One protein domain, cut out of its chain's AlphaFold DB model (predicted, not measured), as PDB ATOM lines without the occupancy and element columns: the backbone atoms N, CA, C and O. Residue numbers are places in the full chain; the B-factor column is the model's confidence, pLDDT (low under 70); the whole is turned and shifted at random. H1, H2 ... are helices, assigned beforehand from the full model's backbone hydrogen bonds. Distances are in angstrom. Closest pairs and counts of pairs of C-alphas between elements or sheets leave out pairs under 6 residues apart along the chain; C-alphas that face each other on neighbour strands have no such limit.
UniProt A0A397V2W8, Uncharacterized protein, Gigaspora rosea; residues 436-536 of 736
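What this domain is: This is residues 436 to 536 of the 736 residues of an uncharacterized protein of Gigaspora rosea (UniProt A0A397V2W8). Picture two small lobes of three crossed helices each, side by side along the longest axis: H1, H2 and H3 make one, H4, H5 and H6 the other. They join where the beginning of H1 packs on H4, with the short helices H2 and H5 toward the two far ends. The printed part has 101 residues with six named helices, H1 to H6 in order, and no named strand; the class is all helix. It is compact, with a radius of gyration of the C-alphas of 13.8 A and spans of 39 by 27 by 20 A.

How they stand to each other: Start at H1, residues 441 to 453, the hub, touching three helices. Its residues 447 to 451 alone touch H2, residues 458 to 463, at a steep tilt of 61 degrees; the closest C-alphas, of Leu 450 and Ile 461, are 5.4 A apart. H3, residues 470 to 484, touches H1 about perpendicular at 81 degrees, through residues 473 to 477 alone; the closest C-alphas are Leu 447 and Cys 473, 6.9 A. H4, residues 493 to 506, touches H1 at a shallow tilt of 25 degrees, opposite ways, residues 441 to 445 alone meeting 497 to 501 alone; the closest C-alphas are Gly 441 and Ile 497, 5.1 A. H5, residues 510 to 516, touches H4, with closest C-alphas Leu 502 and Ile 513 at 6.3 A. H6, residues 522 to 531, touches H5, with closest C-alphas Trp 510 and Pro 522 at 4.8 A. H3 and H6 are apart. In all six helices every O i to N i+4 pair is within hydrogen-bond range.

Where its parts are: Find C-alpha 441 at (-110.730, 33.927, -56.638); H1 runs 18.4 A from there. H3 spans 21.3 A, H4 19.8 A and H6 14.2 A, ending at C-alpha 531, (-103.156, 26.211, -72.172).

The domain as a whole: The C-alphas of Asp 457 and Glu 511 are farthest apart, 39.5 A. The printed part has no cut and no long link. Mean pLDDT of the printed part is 71.7; look for low values at residues 478 to 490 and 530 to 536, among others.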
ATOM      1  N   GLU A 436    -107.545  18.318 -52.394       45.12
ATOM      2  CA  GLU A 436    -107.207  19.486 -53.222       45.12
ATOM      3  C   GLU A 436    -108.448  20.379 -53.340       45.12
ATOM      4  O   GLU A 436    -109.189  20.322 -54.318       45.12
ATOM      5  N   ARG A 437    -108.717  21.201 -52.313       54.59
ATOM      6  CA  ARG A 437    -109.723  22.265 -52.435       54.59
ATOM      7  C   ARG A 437    -109.265  23.209 -53.555       54.59
ATOM      8  O   ARG A 437    -108.172  23.772 -53.406       54.59
ATOM      9  N   PRO A 438    -110.050  23.438 -54.625       60.12
ATOM     10  CA  PRO A 438    -109.721  24.458 -55.616       60.12
ATOM     11  C   PRO A 438    -109.505  25.806 -54.923       60.12
ATOM     12  O   PRO A 438    -110.113  26.069 -53.884       60.12
ATOM     13  N   TRP A 439    -108.603  26.633 -55.443       66.81
ATOM     14  CA  TRP A 439    -108.452  28.005 -54.952       66.81
ATOM     15  C   TRP A 439    -109.652  28.823 -55.423       66.81
ATOM     16  O   TRP A 439    -109.886  28.867 -56.629       66.81
ATOM     17  N   SER A 440    -110.355  29.515 -54.525       71.62
ATOM     18  CA  SER A 440    -111.307  30.544 -54.962       71.62
ATOM     19  C   SER A 440    -110.565  31.779 -55.480       71.62
ATOM     20  O   SER A 440    -109.376  31.993 -55.188       71.62
ATOM     21  N   GLY A 441    -111.245  32.622 -56.251       69.75
ATOM     22  CA  GLY A 441    -110.730  33.927 -56.638       69.75
ATOM     23  C   GLY A 441    -110.520  34.855 -55.443       69.75
ATOM     24  O   GLY A 441    -109.535  35.584 -55.417       69.75
ATOM     25  N   GLU A 442    -111.346  34.754 -54.398       73.06
ATOM     26  CA  GLU A 442    -111.164  35.482 -53.131       73.06
ATOM     27  C   GLU A 442    -109.859  35.094 -52.418       73.06
ATOM     28  O   GLU A 442    -109.061  35.967 -52.072       73.06
ATOM     29  N   GLU A 443    -109.576  33.795 -52.266       77.62
ATOM     30  CA  GLU A 443    -108.295  33.314 -51.724       77.62
ATOM     31  C   GLU A 443    -107.118  33.730 -52.611       77.62
ATOM     32  O   GLU A 443    -106.036  34.039 -52.112       77.62
ATOM     33  N   THR A 444    -107.319  33.750 -53.932       79.44
ATOM     34  CA  THR A 444    -106.289  34.133 -54.910       79.44
ATOM     35  C   THR A 444    -106.006  35.641 -54.869       79.44
ATOM     36  O   THR A 444    -104.846  36.042 -54.968       79.44
ATOM     37  N   ARG A 445    -107.024  36.480 -54.648       82.31
ATOM     38  CA  ARG A 445    -106.899  37.934 -54.468       82.31
ATOM     39  C   ARG A 445    -106.214  38.258 -53.140       82.31
ATOM     40  O   ARG A 445    -105.186  38.935 -53.137       82.31
ATOM     41  N   LYS A 446    -106.657  37.637 -52.041       84.00
ATOM     42  CA  LYS A 446    -106.025  37.770 -50.716       84.00
ATOM     43  C   LYS A 446    -104.576  37.257 -50.698       84.00
ATOM     44  O   LYS A 446    -103.719  37.839 -50.036       84.00
ATOM     45  N   LEU A 447    -104.258  36.215 -51.474       83.25
ATOM     46  CA  LEU A 447    -102.880  35.762 -51.702       83.25
ATOM     47  C   LEU A 447    -102.016  36.853 -52.353       83.25
ATOM     48  O   LEU A 447    -100.868  37.018 -51.943       83.25
ATOM     49  N   LEU A 448    -102.535  37.600 -53.335       81.56
ATOM     50  CA  LEU A 448    -101.816  38.706 -53.983       81.56
ATOM     51  C   LEU A 448    -101.635  39.910 -53.044       81.56
ATOM     52  O   LEU A 448    -100.547  40.487 -53.002       81.56
ATOM     53  N   GLU A 449    -102.645  40.242 -52.240       84.81
ATOM     54  CA  GLU A 449    -102.583  41.294 -51.212       84.81
ATOM     55  C   GLU A 449    -101.505  40.991 -50.157       84.81
ATOM     56  O   GLU A 449    -100.568  41.771 -49.968       84.81
ATOM     57  N   LEU A 450    -101.564  39.808 -49.535       84.94
ATOM     58  CA  LEU A 450    -100.585  39.358 -48.538       84.94
ATOM     59  C   LEU A 450     -99.176  39.230 -49.139       84.94
ATOM     60  O   LEU A 450     -98.181  39.519 -48.474       84.94
ATOM     61  N   LYS A 451     -99.071  38.848 -50.415       85.06
ATOM     62  CA  LYS A 451     -97.816  38.812 -51.179       85.06
ATOM     63  C   LYS A 451     -97.237  40.205 -51.451       85.06
ATOM     64  O   LYS A 451     -96.015  40.322 -51.588       85.06
ATOM     65  N   SER A 452     -98.078  41.233 -51.549       84.06
ATOM     66  CA  SER A 452     -97.653  42.634 -51.631       84.06
ATOM     67  C   SER A 452     -97.138  43.112 -50.267       84.06
ATOM     68  O   SER A 452     -96.021  43.616 -50.170       84.06
ATOM     69  N   GLN A 453     -97.891  42.837 -49.197       83.38
ATOM     70  CA  GLN A 453     -97.579  43.271 -47.830       83.38
ATOM     71  C   GLN A 453     -96.343  42.582 -47.214       83.38
ATOM     72  O   GLN A 453     -95.528  43.244 -46.574       83.38
ATOM     73  N   TYR A 454     -96.187  41.265 -47.391       79.81
ATOM     74  CA  TYR A 454     -95.178  40.448 -46.691       79.81
ATOM     75  C   TYR A 454     -94.041  39.927 -47.586       79.81
ATOM     76  O   TYR A 454     -93.271  39.050 -47.184       79.81
ATOM     77  N   GLY A 455     -93.895  40.450 -48.807       78.00
ATOM     78  CA  GLY A 455     -92.765  40.110 -49.676       78.00
ATOM     79  C   GLY A 455     -92.725  38.618 -50.027       78.00
ATOM     80  O   GLY A 455     -93.602  38.127 -50.731       78.00
ATOM     81  N   THR A 456     -91.689  37.893 -49.604       75.12
ATOM     82  CA  THR A 456     -91.539  36.440 -49.847       75.12
ATOM     83  C   THR A 456     -91.710  35.582 -48.589       75.12
ATOM     84  O   THR A 456     -91.346  34.406 -48.605       75.12
ATOM     85  N   ASP A 457     -92.268  36.131 -47.507       74.12
ATOM     86  CA  ASP A 457     -92.516  35.394 -46.262       74.12
ATOM     87  C   ASP A 457     -93.767  34.509 -46.378       74.12
ATOM     88  O   ASP A 457     -94.813  34.766 -45.784       74.12
ATOM     89  N   TRP A 458     -93.649  33.409 -47.129       71.56
ATOM     90  CA  TRP A 458     -94.742  32.461 -47.400       71.56
ATOM     91  C   TRP A 458     -95.413  31.868 -46.152       71.56
ATOM     92  O   TRP A 458     -96.512  31.336 -46.263       71.56
ATOM     93  N   ARG A 459     -94.772  31.957 -44.978       71.06
ATOM     94  CA  ARG A 459     -95.371  31.609 -43.680       71.06
ATOM     95  C   ARG A 459     -96.426  32.635 -43.258       71.06
ATOM     96  O   ARG A 459     -97.590  32.272 -43.218       71.06
ATOM     97  N   LYS A 460     -96.073  33.920 -43.153       71.50
ATOM     98  CA  LYS A 460     -97.015  35.026 -42.872       71.50
ATOM     99  C   LYS A 460     -98.161  35.104 -43.886       71.50
ATOM    100  O   LYS A 460     -99.302  35.390 -43.539       71.50
ATOM    101  N   ILE A 461     -97.866  34.803 -45.151       74.81
ATOM    102  CA  ILE A 461     -98.871  34.733 -46.225       74.81
ATOM    103  C   ILE A 461     -99.842  33.552 -46.011       74.81
ATOM    104  O   ILE A 461    -101.032  33.686 -46.276       74.81
ATOM    105  N   SER A 462     -99.355  32.418 -45.501       76.81
ATOM    106  CA  SER A 462    -100.157  31.239 -45.136       76.81
ATOM    107  C   SER A 462    -100.945  31.446 -43.835       76.81
ATOM    108  O   SER A 462    -102.113  31.083 -43.772       76.81
ATOM    109  N   GLU A 463    -100.367  32.127 -42.842       78.38
ATOM    110  CA  GLU A 463    -101.043  32.551 -41.603       78.38
ATOM    111  C   GLU A 463    -102.269  33.443 -41.905       78.38
ATOM    112  O   GLU A 463    -103.288  33.362 -41.222       78.38
ATOM    113  N   GLY A 464    -102.224  34.241 -42.982       75.69
ATOM    114  CA  GLY A 464    -103.370  35.010 -43.487       75.69
ATOM    115  C   GLY A 464    -104.386  34.224 -44.339       75.69
ATOM    116  O   GLY A 464    -105.436  34.781 -44.688       75.69
ATOM    117  N   LEU A 465    -104.111  32.960 -44.679       79.56
ATOM    118  CA  LEU A 465    -104.909  32.084 -45.549       79.56
ATOM    119  C   LEU A 465    -105.175  30.730 -44.849       79.56
ATOM    120  O   LEU A 465    -104.534  29.727 -45.180       79.56
ATOM    121  N   PRO A 466    -106.109  30.671 -43.879       67.75
ATOM    122  CA  PRO A 466    -106.354  29.464 -43.088       67.75
ATOM    123  C   PRO A 466    -106.700  28.257 -43.976       67.75
ATOM    124  O   PRO A 466    -107.580  28.330 -44.831       67.75
ATOM    125  N   GLY A 467    -105.986  27.144 -43.777       63.97
ATOM    126  CA  GLY A 467    -106.093  25.933 -44.604       63.97
ATOM    127  C   GLY A 467    -105.228  25.920 -45.878       63.97
ATOM    128  O   GLY A 467    -105.269  24.945 -46.632       63.97
ATOM    129  N   ARG A 468    -104.416  26.956 -46.148       69.00
ATOM    130  CA  ARG A 468    -103.473  26.992 -47.284       69.00
ATOM    131  C   ARG A 468    -102.027  26.997 -46.802       69.00
ATOM    132  O   ARG A 468    -101.547  27.986 -46.263       69.00
ATOM    133  N   LEU A 469    -101.294  25.910 -47.063       61.47
ATOM    134  CA  LEU A 469     -99.887  25.778 -46.662       61.47
ATOM    135  C   LEU A 469     -98.962  26.807 -47.359       61.47
ATOM    136  O   LEU A 469     -99.220  27.177 -48.513       61.47
ATOM    137  N   PRO A 470     -97.807  27.173 -46.759       68.25
ATOM    138  CA  PRO A 470     -96.829  28.095 -47.356       68.25
ATOM    139  C   PRO A 470     -96.339  27.668 -48.748       68.25
ATOM    140  O   PRO A 470     -96.115  28.493 -49.634       68.25
ATOM    141  N   SER A 471     -96.195  26.357 -48.962       52.38
ATOM    142  CA  SER A 471     -95.851  25.762 -50.256       52.38
ATOM    143  C   SER A 471     -96.951  25.960 -51.299       52.38
ATOM    144  O   SER A 471     -96.645  26.297 -52.441       52.38
ATOM    145  N   GLY A 472     -98.220  25.788 -50.913       62.75
ATOM    146  CA  GLY A 472     -99.375  26.021 -51.781       62.75
ATOM    147  C   GLY A 472     -99.464  27.483 -52.217       62.75
ATOM    148  O   GLY A 472     -99.604  27.755 -53.408       62.75
ATOM    149  N   CYS A 473     -99.277  28.413 -51.276       69.69
ATOM    150  CA  CYS A 473     -99.234  29.855 -51.541       69.69
ATOM    151  C   CYS A 473     -98.142  30.217 -52.567       69.69
ATOM    152  O   CYS A 473     -98.418  30.910 -53.548       69.69
ATOM    153  N   TYR A 474     -96.922  29.684 -52.397       70.62
ATOM    154  CA  TYR A 474     -95.826  29.861 -53.362       70.62
ATOM    155  C   TYR A 474     -96.170  29.309 -54.752       70.62
ATOM    156  O   TYR A 474     -95.946  29.989 -55.755       70.62
ATOM    157  N   TYR A 475     -96.706  28.084 -54.832       62.50
ATOM    158  CA  TYR A 475     -97.029  27.463 -56.118       62.50
ATOM    159  C   TYR A 475     -98.170  28.185 -56.841       62.50
ATOM    160  O   TYR A 475     -98.001  28.503 -58.018       62.50
ATOM    161  N   LYS A 476     -99.277  28.520 -56.158       72.38
ATOM    162  CA  LYS A 476    -100.389  29.278 -56.758       72.38
ATOM    163  C   LYS A 476     -99.907  30.629 -57.280       72.38
ATOM    164  O   LYS A 476    -100.137  30.921 -58.449       72.38
ATOM    165  N   TYR A 477     -99.164  31.401 -56.478       73.94
ATOM    166  CA  TYR A 477     -98.608  32.681 -56.931       73.94
ATOM    167  C   TYR A 477     -97.713  32.510 -58.164       73.94
ATOM    168  O   TYR A 477     -97.912  33.193 -59.165       73.94
ATOM    169  N   LYS A 478     -96.774  31.555 -58.128       69.38
ATOM    170  CA  LYS A 478     -95.845  31.299 -59.236       69.38
ATOM    171  C   LYS A 478     -96.555  30.890 -60.528       69.38
ATOM    172  O   LYS A 478     -96.107  31.282 -61.605       69.38
ATOM    173  N   MET A 479     -97.634  30.112 -60.435       64.38
ATOM    174  CA  MET A 479     -98.456  29.746 -61.591       64.38
ATOM    175  C   MET A 479     -99.239  30.955 -62.120       64.38
ATOM    176  O   MET A 479     -99.154  31.229 -63.313       64.38
ATOM    177  N   MET A 480     -99.891  31.740 -61.252       69.81
ATOM    178  CA  MET A 480    -100.600  32.970 -61.648       69.81
ATOM    179  C   MET A 480     -99.666  33.963 -62.360       69.81
ATOM    180  O   MET A 480     -99.972  34.415 -63.461       69.81
ATOM    181  N   THR A 481     -98.480  34.240 -61.798       67.56
ATOM    182  CA  THR A 481     -97.473  35.082 -62.471       67.56
ATOM    183  C   THR A 481     -96.977  34.450 -63.771       67.56
ATOM    184  O   THR A 481     -96.753  35.153 -64.746       67.56
ATOM    185  N   GLY A 482     -96.831  33.122 -63.814       65.94
ATOM    186  CA  GLY A 482     -96.391  32.390 -65.004       65.94
ATOM    187  C   GLY A 482     -97.398  32.389 -66.158       65.94
ATOM    188  O   GLY A 482     -97.003  32.089 -67.282       65.94
ATOM    189  N   VAL A 483     -98.665  32.728 -65.901       63.81
ATOM    190  CA  VAL A 483     -99.678  32.983 -66.936       63.81
ATOM    191  C   VAL A 483     -99.725  34.458 -67.297       63.81
ATOM    192  O   VAL A 483     -99.650  34.771 -68.478       63.81
ATOM    193  N   PHE A 484     -99.733  35.366 -66.319       63.03
ATOM    194  CA  PHE A 484     -99.697  36.807 -66.586       63.03
ATOM    195  C   PHE A 484     -98.524  37.204 -67.510       63.03
ATOM    196  O   PHE A 484     -98.741  37.839 -68.535       63.03
ATOM    197  N   MET A 485     -97.313  36.694 -67.244       62.75
ATOM    198  CA  MET A 485     -96.114  36.906 -68.082       62.75
ATOM    199  C   MET A 485     -96.195  36.303 -69.506       62.75
ATOM    200  O   MET A 485     -95.312  36.560 -70.319       62.75
ATOM    201  N   LYS A 486     -97.187  35.453 -69.824       62.56
ATOM    202  CA  LYS A 486     -97.421  34.939 -71.194       62.56
ATOM    203  C   LYS A 486     -98.439  35.777 -71.966       62.56
ATOM    204  O   LYS A 486     -98.358  35.853 -73.186       62.56
ATOM    205  N   VAL A 487     -99.423  36.337 -71.262       62.50
ATOM    206  CA  VAL A 487    -100.637  36.961 -71.828       62.50
ATOM    207  C   VAL A 487    -100.584  38.497 -71.665       62.50
ATOM    208  O   VAL A 487    -101.592  39.196 -71.648       62.50
ATOM    209  N   GLU A 488     -99.358  39.015 -71.559       55.78
ATOM    210  CA  GLU A 488     -98.925  40.296 -70.968       55.78
ATOM    211  C   GLU A 488     -99.416  41.584 -71.675       55.78
ATOM    212  O   GLU A 488     -98.979  42.682 -71.337       55.78
ATOM    213  N   LYS A 489    -100.305  41.482 -72.670       59.41
ATOM    214  CA  LYS A 489    -100.847  42.632 -73.420       59.41
ATOM    215  C   LYS A 489    -102.335  42.890 -73.227       59.41
ATOM    216  O   LYS A 489    -102.740  44.045 -73.294       59.41
ATOM    217  N   ASP A 490    -103.127  41.848 -72.985       61.12
ATOM    218  CA  ASP A 490    -104.588  41.932 -73.117       61.12
ATOM    219  C   ASP A 490    -105.354  41.481 -71.865       61.12
ATOM    220  O   ASP A 490    -106.575  41.622 -71.830       61.12
ATOM    221  N   TRP A 491    -104.676  40.931 -70.848       70.38
ATOM    222  CA  TRP A 491    -105.306  40.291 -69.685       70.38
ATOM    223  C   TRP A 491    -104.681  40.729 -68.353       70.38
ATOM    224  O   TRP A 491    -103.480  40.579 -68.133       70.38
ATOM    225  N   ASN A 492    -105.511  41.202 -67.422       76.81
ATOM    226  CA  ASN A 492    -105.110  41.569 -66.065       76.81
ATOM    227  C   ASN A 492    -105.185  40.371 -65.101       76.81
ATOM    228  O   ASN A 492    -105.906  39.401 -65.335       76.81
ATOM    229  N   PHE A 493    -104.514  40.468 -63.947       68.56
ATOM    230  CA  PHE A 493    -104.667  39.481 -62.866       68.56
ATOM    231  C   PHE A 493    -106.124  39.313 -62.411       68.56
ATOM    232  O   PHE A 493    -106.545  38.194 -62.132       68.56
ATOM    233  N   GLU A 494    -106.890  40.404 -62.367       74.12
ATOM    234  CA  GLU A 494    -108.309  40.385 -62.000       74.12
ATOM    235  C   GLU A 494    -109.163  39.672 -63.068       74.12
ATOM    236  O   GLU A 494    -110.044  38.900 -62.707       74.12
ATOM    237  N   ASP A 495    -108.836  39.796 -64.362       77.25
ATOM    238  CA  ASP A 495    -109.517  39.053 -65.438       77.25
ATOM    239  C   ASP A 495    -109.281  37.538 -65.318       77.25
ATOM    240  O   ASP A 495    -110.197  36.732 -65.485       77.25
ATOM    241  N   ILE A 496    -108.046  37.142 -64.986       76.31
ATOM    242  CA  ILE A 496    -107.665  35.738 -64.761       76.31
ATOM    243  C   ILE A 496    -108.381  35.180 -63.517       76.31
ATOM    244  O   ILE A 496    -108.826  34.032 -63.528       76.31
ATOM    245  N   ILE A 497    -108.528  35.988 -62.461       77.94
ATOM    246  CA  ILE A 497    -109.279  35.631 -61.247       77.94
ATOM    247  C   ILE A 497    -110.779  35.485 -61.546       77.94
ATOM    248  O   ILE A 497    -111.388  34.511 -61.111       77.94
ATOM    249  N   GLN A 498    -111.368  36.384 -62.336       77.88
ATOM    250  CA  GLN A 498    -112.782  36.296 -62.706       77.88
ATOM    251  C   GLN A 498    -113.062  35.091 -63.614       77.88
ATOM    252  O   GLN A 498    -114.038  34.382 -63.377       77.88
ATOM    253  N   VAL A 499    -112.182  34.760 -64.569       77.50
ATOM    254  CA  VAL A 499    -112.288  33.491 -65.316       77.50
ATOM    255  C   VAL A 499    -112.142  32.280 -64.391       77.50
ATOM    256  O   VAL A 499    -112.862  31.305 -64.572       77.50
ATOM    257  N   GLN A 500    -111.285  32.327 -63.366       76.81
ATOM    258  CA  GLN A 500    -111.167  31.244 -62.382       76.81
ATOM    259  C   GLN A 500    -112.466  31.030 -61.587       76.81
ATOM    260  O   GLN A 500    -112.940  29.896 -61.521       76.81
ATOM    261  N   ASP A 501    -113.076  32.090 -61.049       76.38
ATOM    262  CA  ASP A 501    -114.361  31.993 -60.336       76.38
ATOM    263  C   ASP A 501    -115.508  31.558 -61.267       76.38
ATOM    264  O   ASP A 501    -116.348  30.736 -60.891       76.38
ATOM    265  N   LEU A 502    -115.544  32.071 -62.502       77.44
ATOM    266  CA  LEU A 502    -116.589  31.751 -63.473       77.44
ATOM    267  C   LEU A 502    -116.472  30.313 -64.007       77.44
ATOM    268  O   LEU A 502    -117.487  29.624 -64.061       77.44
ATOM    269  N   VAL A 503    -115.268  29.812 -64.310       76.19
ATOM    270  CA  VAL A 503    -115.047  28.400 -64.698       76.19
ATOM    271  C   VAL A 503    -115.326  27.459 -63.525       76.19
ATOM    272  O   VAL A 503    -115.958  26.422 -63.713       76.19
ATOM    273  N   GLN A 504    -114.950  27.822 -62.294       69.50
ATOM    274  CA  GLN A 504    -115.272  27.007 -61.116       69.50
ATOM    275  C   GLN A 504    -116.791  26.924 -60.853       69.50
ATOM    276  O   GLN A 504    -117.261  25.927 -60.304       69.50
ATOM    277  N   LYS A 505    -117.561  27.950 -61.243       71.50
ATOM    278  CA  LYS A 505    -119.010  28.048 -60.993       71.50
ATOM    279  C   LYS A 505    -119.895  27.557 -62.146       71.50
ATOM    280  O   LYS A 505    -120.977  27.038 -61.878       71.50
ATOM    281  N   TYR A 506    -119.463  27.732 -63.394       71.75
ATOM    282  CA  TYR A 506    -120.238  27.440 -64.610       71.75
ATOM    283  C   TYR A 506    -119.573  26.394 -65.527       71.75
ATOM    284  O   TYR A 506    -120.165  25.978 -66.519       71.75
ATOM    285  N   GLY A 507    -118.370  25.918 -65.191       67.38
ATOM    286  CA  GLY A 507    -117.663  24.893 -65.955       67.38
ATOM    287  C   GLY A 507    -117.175  25.404 -67.309       67.38
ATOM    288  O   GLY A 507    -116.519  26.439 -67.394       67.38
ATOM    289  N   SER A 508    -117.487  24.652 -68.364       69.50
ATOM    290  CA  SER A 508    -116.986  24.870 -69.730       69.50
ATOM    291  C   SER A 508    -117.920  25.712 -70.617       69.50
ATOM    292  O   SER A 508    -117.844  25.618 -71.842       69.50
ATOM    293  N   ASP A 509    -118.828  26.498 -70.032       73.94
ATOM    294  CA  ASP A 509    -119.748  27.380 -70.767       73.94
ATOM    295  C   ASP A 509    -119.046  28.689 -71.181       73.94
ATOM    296  O   ASP A 509    -119.194  29.750 -70.570       73.94
ATOM    297  N   TRP A 510    -118.219  28.602 -72.222       78.38
ATOM    298  CA  TRP A 510    -117.396  29.721 -72.696       78.38
ATOM    299  C   TRP A 510    -118.219  30.920 -73.186       78.38
ATOM    300  O   TRP A 510    -117.739  32.053 -73.120       78.38
ATOM    301  N   GLU A 511    -119.451  30.694 -73.650       77.12
ATOM    302  CA  GLU A 511    -120.347  31.754 -74.118       77.12
ATOM    303  C   GLU A 511    -120.933  32.535 -72.940       77.12
ATOM    304  O   GLU A 511    -120.830  33.764 -72.916       77.12
ATOM    305  N   PHE A 512    -121.457  31.857 -71.913       77.19
ATOM    306  CA  PHE A 512    -121.945  32.525 -70.704       77.19
ATOM    307  C   PHE A 512    -120.816  33.240 -69.946       77.19
ATOM    308  O   PHE A 512    -121.005  34.355 -69.450       77.19
ATOM    309  N   ILE A 513    -119.618  32.644 -69.891       78.56
ATOM    310  CA  ILE A 513    -118.441  33.265 -69.266       78.56
ATOM    311  C   ILE A 513    -118.016  34.522 -70.050       78.56
ATOM    312  O   ILE A 513    -117.766  35.556 -69.432       78.56
ATOM    313  N   SER A 514    -118.024  34.491 -71.388       81.50
ATOM    314  CA  SER A 514    -117.765  35.668 -72.240       81.50
ATOM    315  C   SER A 514    -118.819  36.771 -72.075       81.50
ATOM    316  O   SER A 514    -118.467  37.941 -71.952       81.50
ATOM    317  N   GLN A 515    -120.107  36.429 -71.952       82.12
ATOM    318  CA  GLN A 515    -121.171  37.411 -71.684       82.12
ATOM    319  C   GLN A 515    -121.011  38.136 -70.332       82.12
ATOM    320  O   GLN A 515    -121.535  39.240 -70.157       82.12
ATOM    321  N   LYS A 516    -120.297  37.536 -69.367       77.94
ATOM    322  CA  LYS A 516    -119.883  38.203 -68.118       77.94
ATOM    323  C   LYS A 516    -118.580  38.985 -68.289       77.94
ATOM    324  O   LYS A 516    -118.510  40.131 -67.857       77.94
ATOM    325  N   MET A 517    -117.592  38.397 -68.956       74.00
ATOM    326  CA  MET A 517    -116.306  39.011 -69.301       74.00
ATOM    327  C   MET A 517    -116.421  39.824 -70.603       74.00
ATOM    328  O   MET A 517    -115.777  39.491 -71.592       74.00
ATOM    329  N   GLN A 518    -117.259  40.870 -70.620       63.44
ATOM    330  CA  GLN A 518    -117.729  41.576 -71.836       63.44
ATOM    331  C   GLN A 518    -116.628  42.093 -72.793       63.44
ATOM    332  O   GLN A 518    -116.900  42.413 -73.948       63.44
ATOM    333  N   HIS A 519    -115.387  42.177 -72.321       72.12
ATOM    334  CA  HIS A 519    -114.165  42.570 -73.025       72.12
ATOM    335  C   HIS A 519    -113.320  41.389 -73.557       72.12
ATOM    336  O   HIS A 519    -112.185  41.615 -73.992       72.12
ATOM    337  N   LYS A 520    -113.828  40.145 -73.509       78.50
ATOM    338  CA  LYS A 520    -113.152  38.908 -73.955       78.50
ATOM    339  C   LYS A 520    -114.084  37.946 -74.687       78.50
ATOM    340  O   LYS A 520    -115.197  37.674 -74.238       78.50
ATOM    341  N   SER A 521    -113.605  37.379 -75.793       77.94
ATOM    342  CA  SER A 521    -114.350  36.394 -76.587       77.94
ATOM    343  C   SER A 521    -114.295  34.978 -75.982       77.94
ATOM    344  O   SER A 521    -113.337  34.647 -75.272       77.94
ATOM    345  N   PRO A 522    -115.266  34.092 -76.301       77.81
ATOM    346  CA  PRO A 522    -115.288  32.714 -75.797       77.81
ATOM    347  C   PRO A 522    -114.012  31.933 -76.136       77.81
ATOM    348  O   PRO A 522    -113.510  31.165 -75.316       77.81
ATOM    349  N   ASN A 523    -113.454  32.166 -77.329       75.56
ATOM    350  CA  ASN A 523    -112.270  31.465 -77.825       75.56
ATOM    351  C   ASN A 523    -110.995  31.860 -77.066       75.56
ATOM    352  O   ASN A 523    -110.171  30.994 -76.782       75.56
ATOM    353  N   GLU A 524    -110.833  33.135 -76.694       75.19
ATOM    354  CA  GLU A 524    -109.686  33.586 -75.890       75.19
ATOM    355  C   GLU A 524    -109.739  33.005 -74.471       75.19
ATOM    356  O   GLU A 524    -108.722  32.547 -73.953       75.19
ATOM    357  N   ILE A 525    -110.932  32.974 -73.862       73.94
ATOM    358  CA  ILE A 525    -111.163  32.363 -72.543       73.94
ATOM    359  C   ILE A 525    -110.862  30.857 -72.609       73.94
ATOM    360  O   ILE A 525    -110.095  30.339 -71.796       73.94
ATOM    361  N   GLN A 526    -111.404  30.160 -73.611       74.56
ATOM    362  CA  GLN A 526    -111.167  28.731 -73.823       74.56
ATOM    363  C   GLN A 526    -109.679  28.425 -74.067       74.56
ATOM    364  O   GLN A 526    -109.155  27.457 -73.513       74.56
ATOM    365  N   GLN A 527    -108.972  29.241 -74.857       73.38
ATOM    366  CA  GLN A 527    -107.535  29.076 -75.097       73.38
ATOM    367  C   GLN A 527    -106.727  29.288 -73.809       73.38
ATOM    368  O   GLN A 527    -105.900  28.439 -73.469       73.38
ATOM    369  N   LEU A 528    -107.003  30.359 -73.056       73.62
ATOM    370  CA  LEU A 528    -106.355  30.650 -71.773       73.62
ATOM    371  C   LEU A 528    -106.487  29.478 -70.791       73.62
ATOM    372  O   LEU A 528    -105.504  29.102 -70.141       73.62
ATOM    373  N   VAL A 529    -107.684  28.891 -70.703       70.94
ATOM    374  CA  VAL A 529    -107.976  27.767 -69.805       70.94
ATOM    375  C   VAL A 529    -107.329  26.470 -70.294       70.94
ATOM    376  O   VAL A 529    -106.674  25.793 -69.502       70.94
ATOM    377  N   ASN A 530    -107.417  26.148 -71.588       69.19
ATOM    378  CA  ASN A 530    -106.802  24.942 -72.156       69.19
ATOM    379  C   ASN A 530    -105.268  24.950 -72.046       69.19
ATOM    380  O   ASN A 530    -104.670  23.933 -71.695       69.19
ATOM    381  N   GLU A 531    -104.616  26.089 -72.292       65.94
ATOM    382  CA  GLU A 531    -103.156  26.211 -72.172       65.94
ATOM    383  C   GLU A 531    -102.655  26.163 -70.718       65.94
ATOM    384  O   GLU A 531    -101.472  25.900 -70.482       65.94
ATOM    385  N   ASN A 532    -103.528  26.430 -69.737       64.81
ATOM    386  CA  ASN A 532    -103.149  26.612 -68.332       64.81
ATOM    387  C   ASN A 532    -104.097  25.883 -67.353       64.81
ATOM    388  O   ASN A 532    -104.299  26.332 -66.224       64.81
ATOM    389  N   PHE A 533    -104.620  24.721 -67.762       61.75
ATOM    390  CA  PHE A 533    -105.596  23.875 -67.044       61.75
ATOM    391  C   PHE A 533    -105.280  23.641 -65.550       61.75
ATOM    392  O   PHE A 533    -106.183  23.514 -64.731       61.75
ATOM    393  N   GLN A 534    -103.997  23.642 -65.171       56.00
ATOM    394  CA  GLN A 534    -103.530  23.492 -63.783       56.00
ATOM    395  C   GLN A 534    -103.921  24.656 -62.844       56.00
ATOM    396  O   GLN A 534    -103.773  24.526 -61.632       56.00
ATOM    397  N   ILE A 535    -104.378  25.797 -63.373       59.41
ATOM    398  CA  ILE A 535    -104.841  26.955 -62.583       59.41
ATOM    399  C   ILE A 535    -106.366  26.972 -62.448       59.41
ATOM    400  O   ILE A 535    -106.883  27.348 -61.396       59.41
ATOM    401  N   PHE A 536    -107.058  26.540 -63.502       62.59
ATOM    402  CA  PHE A 536    -108.514  26.522 -63.650       62.59
ATOM    403  C   PHE A 536    -109.084  25.125 -63.350       62.59
ATOM    404  O   PHE A 536    -109.962  24.629 -64.051       62.59
TER     405      PHE A 536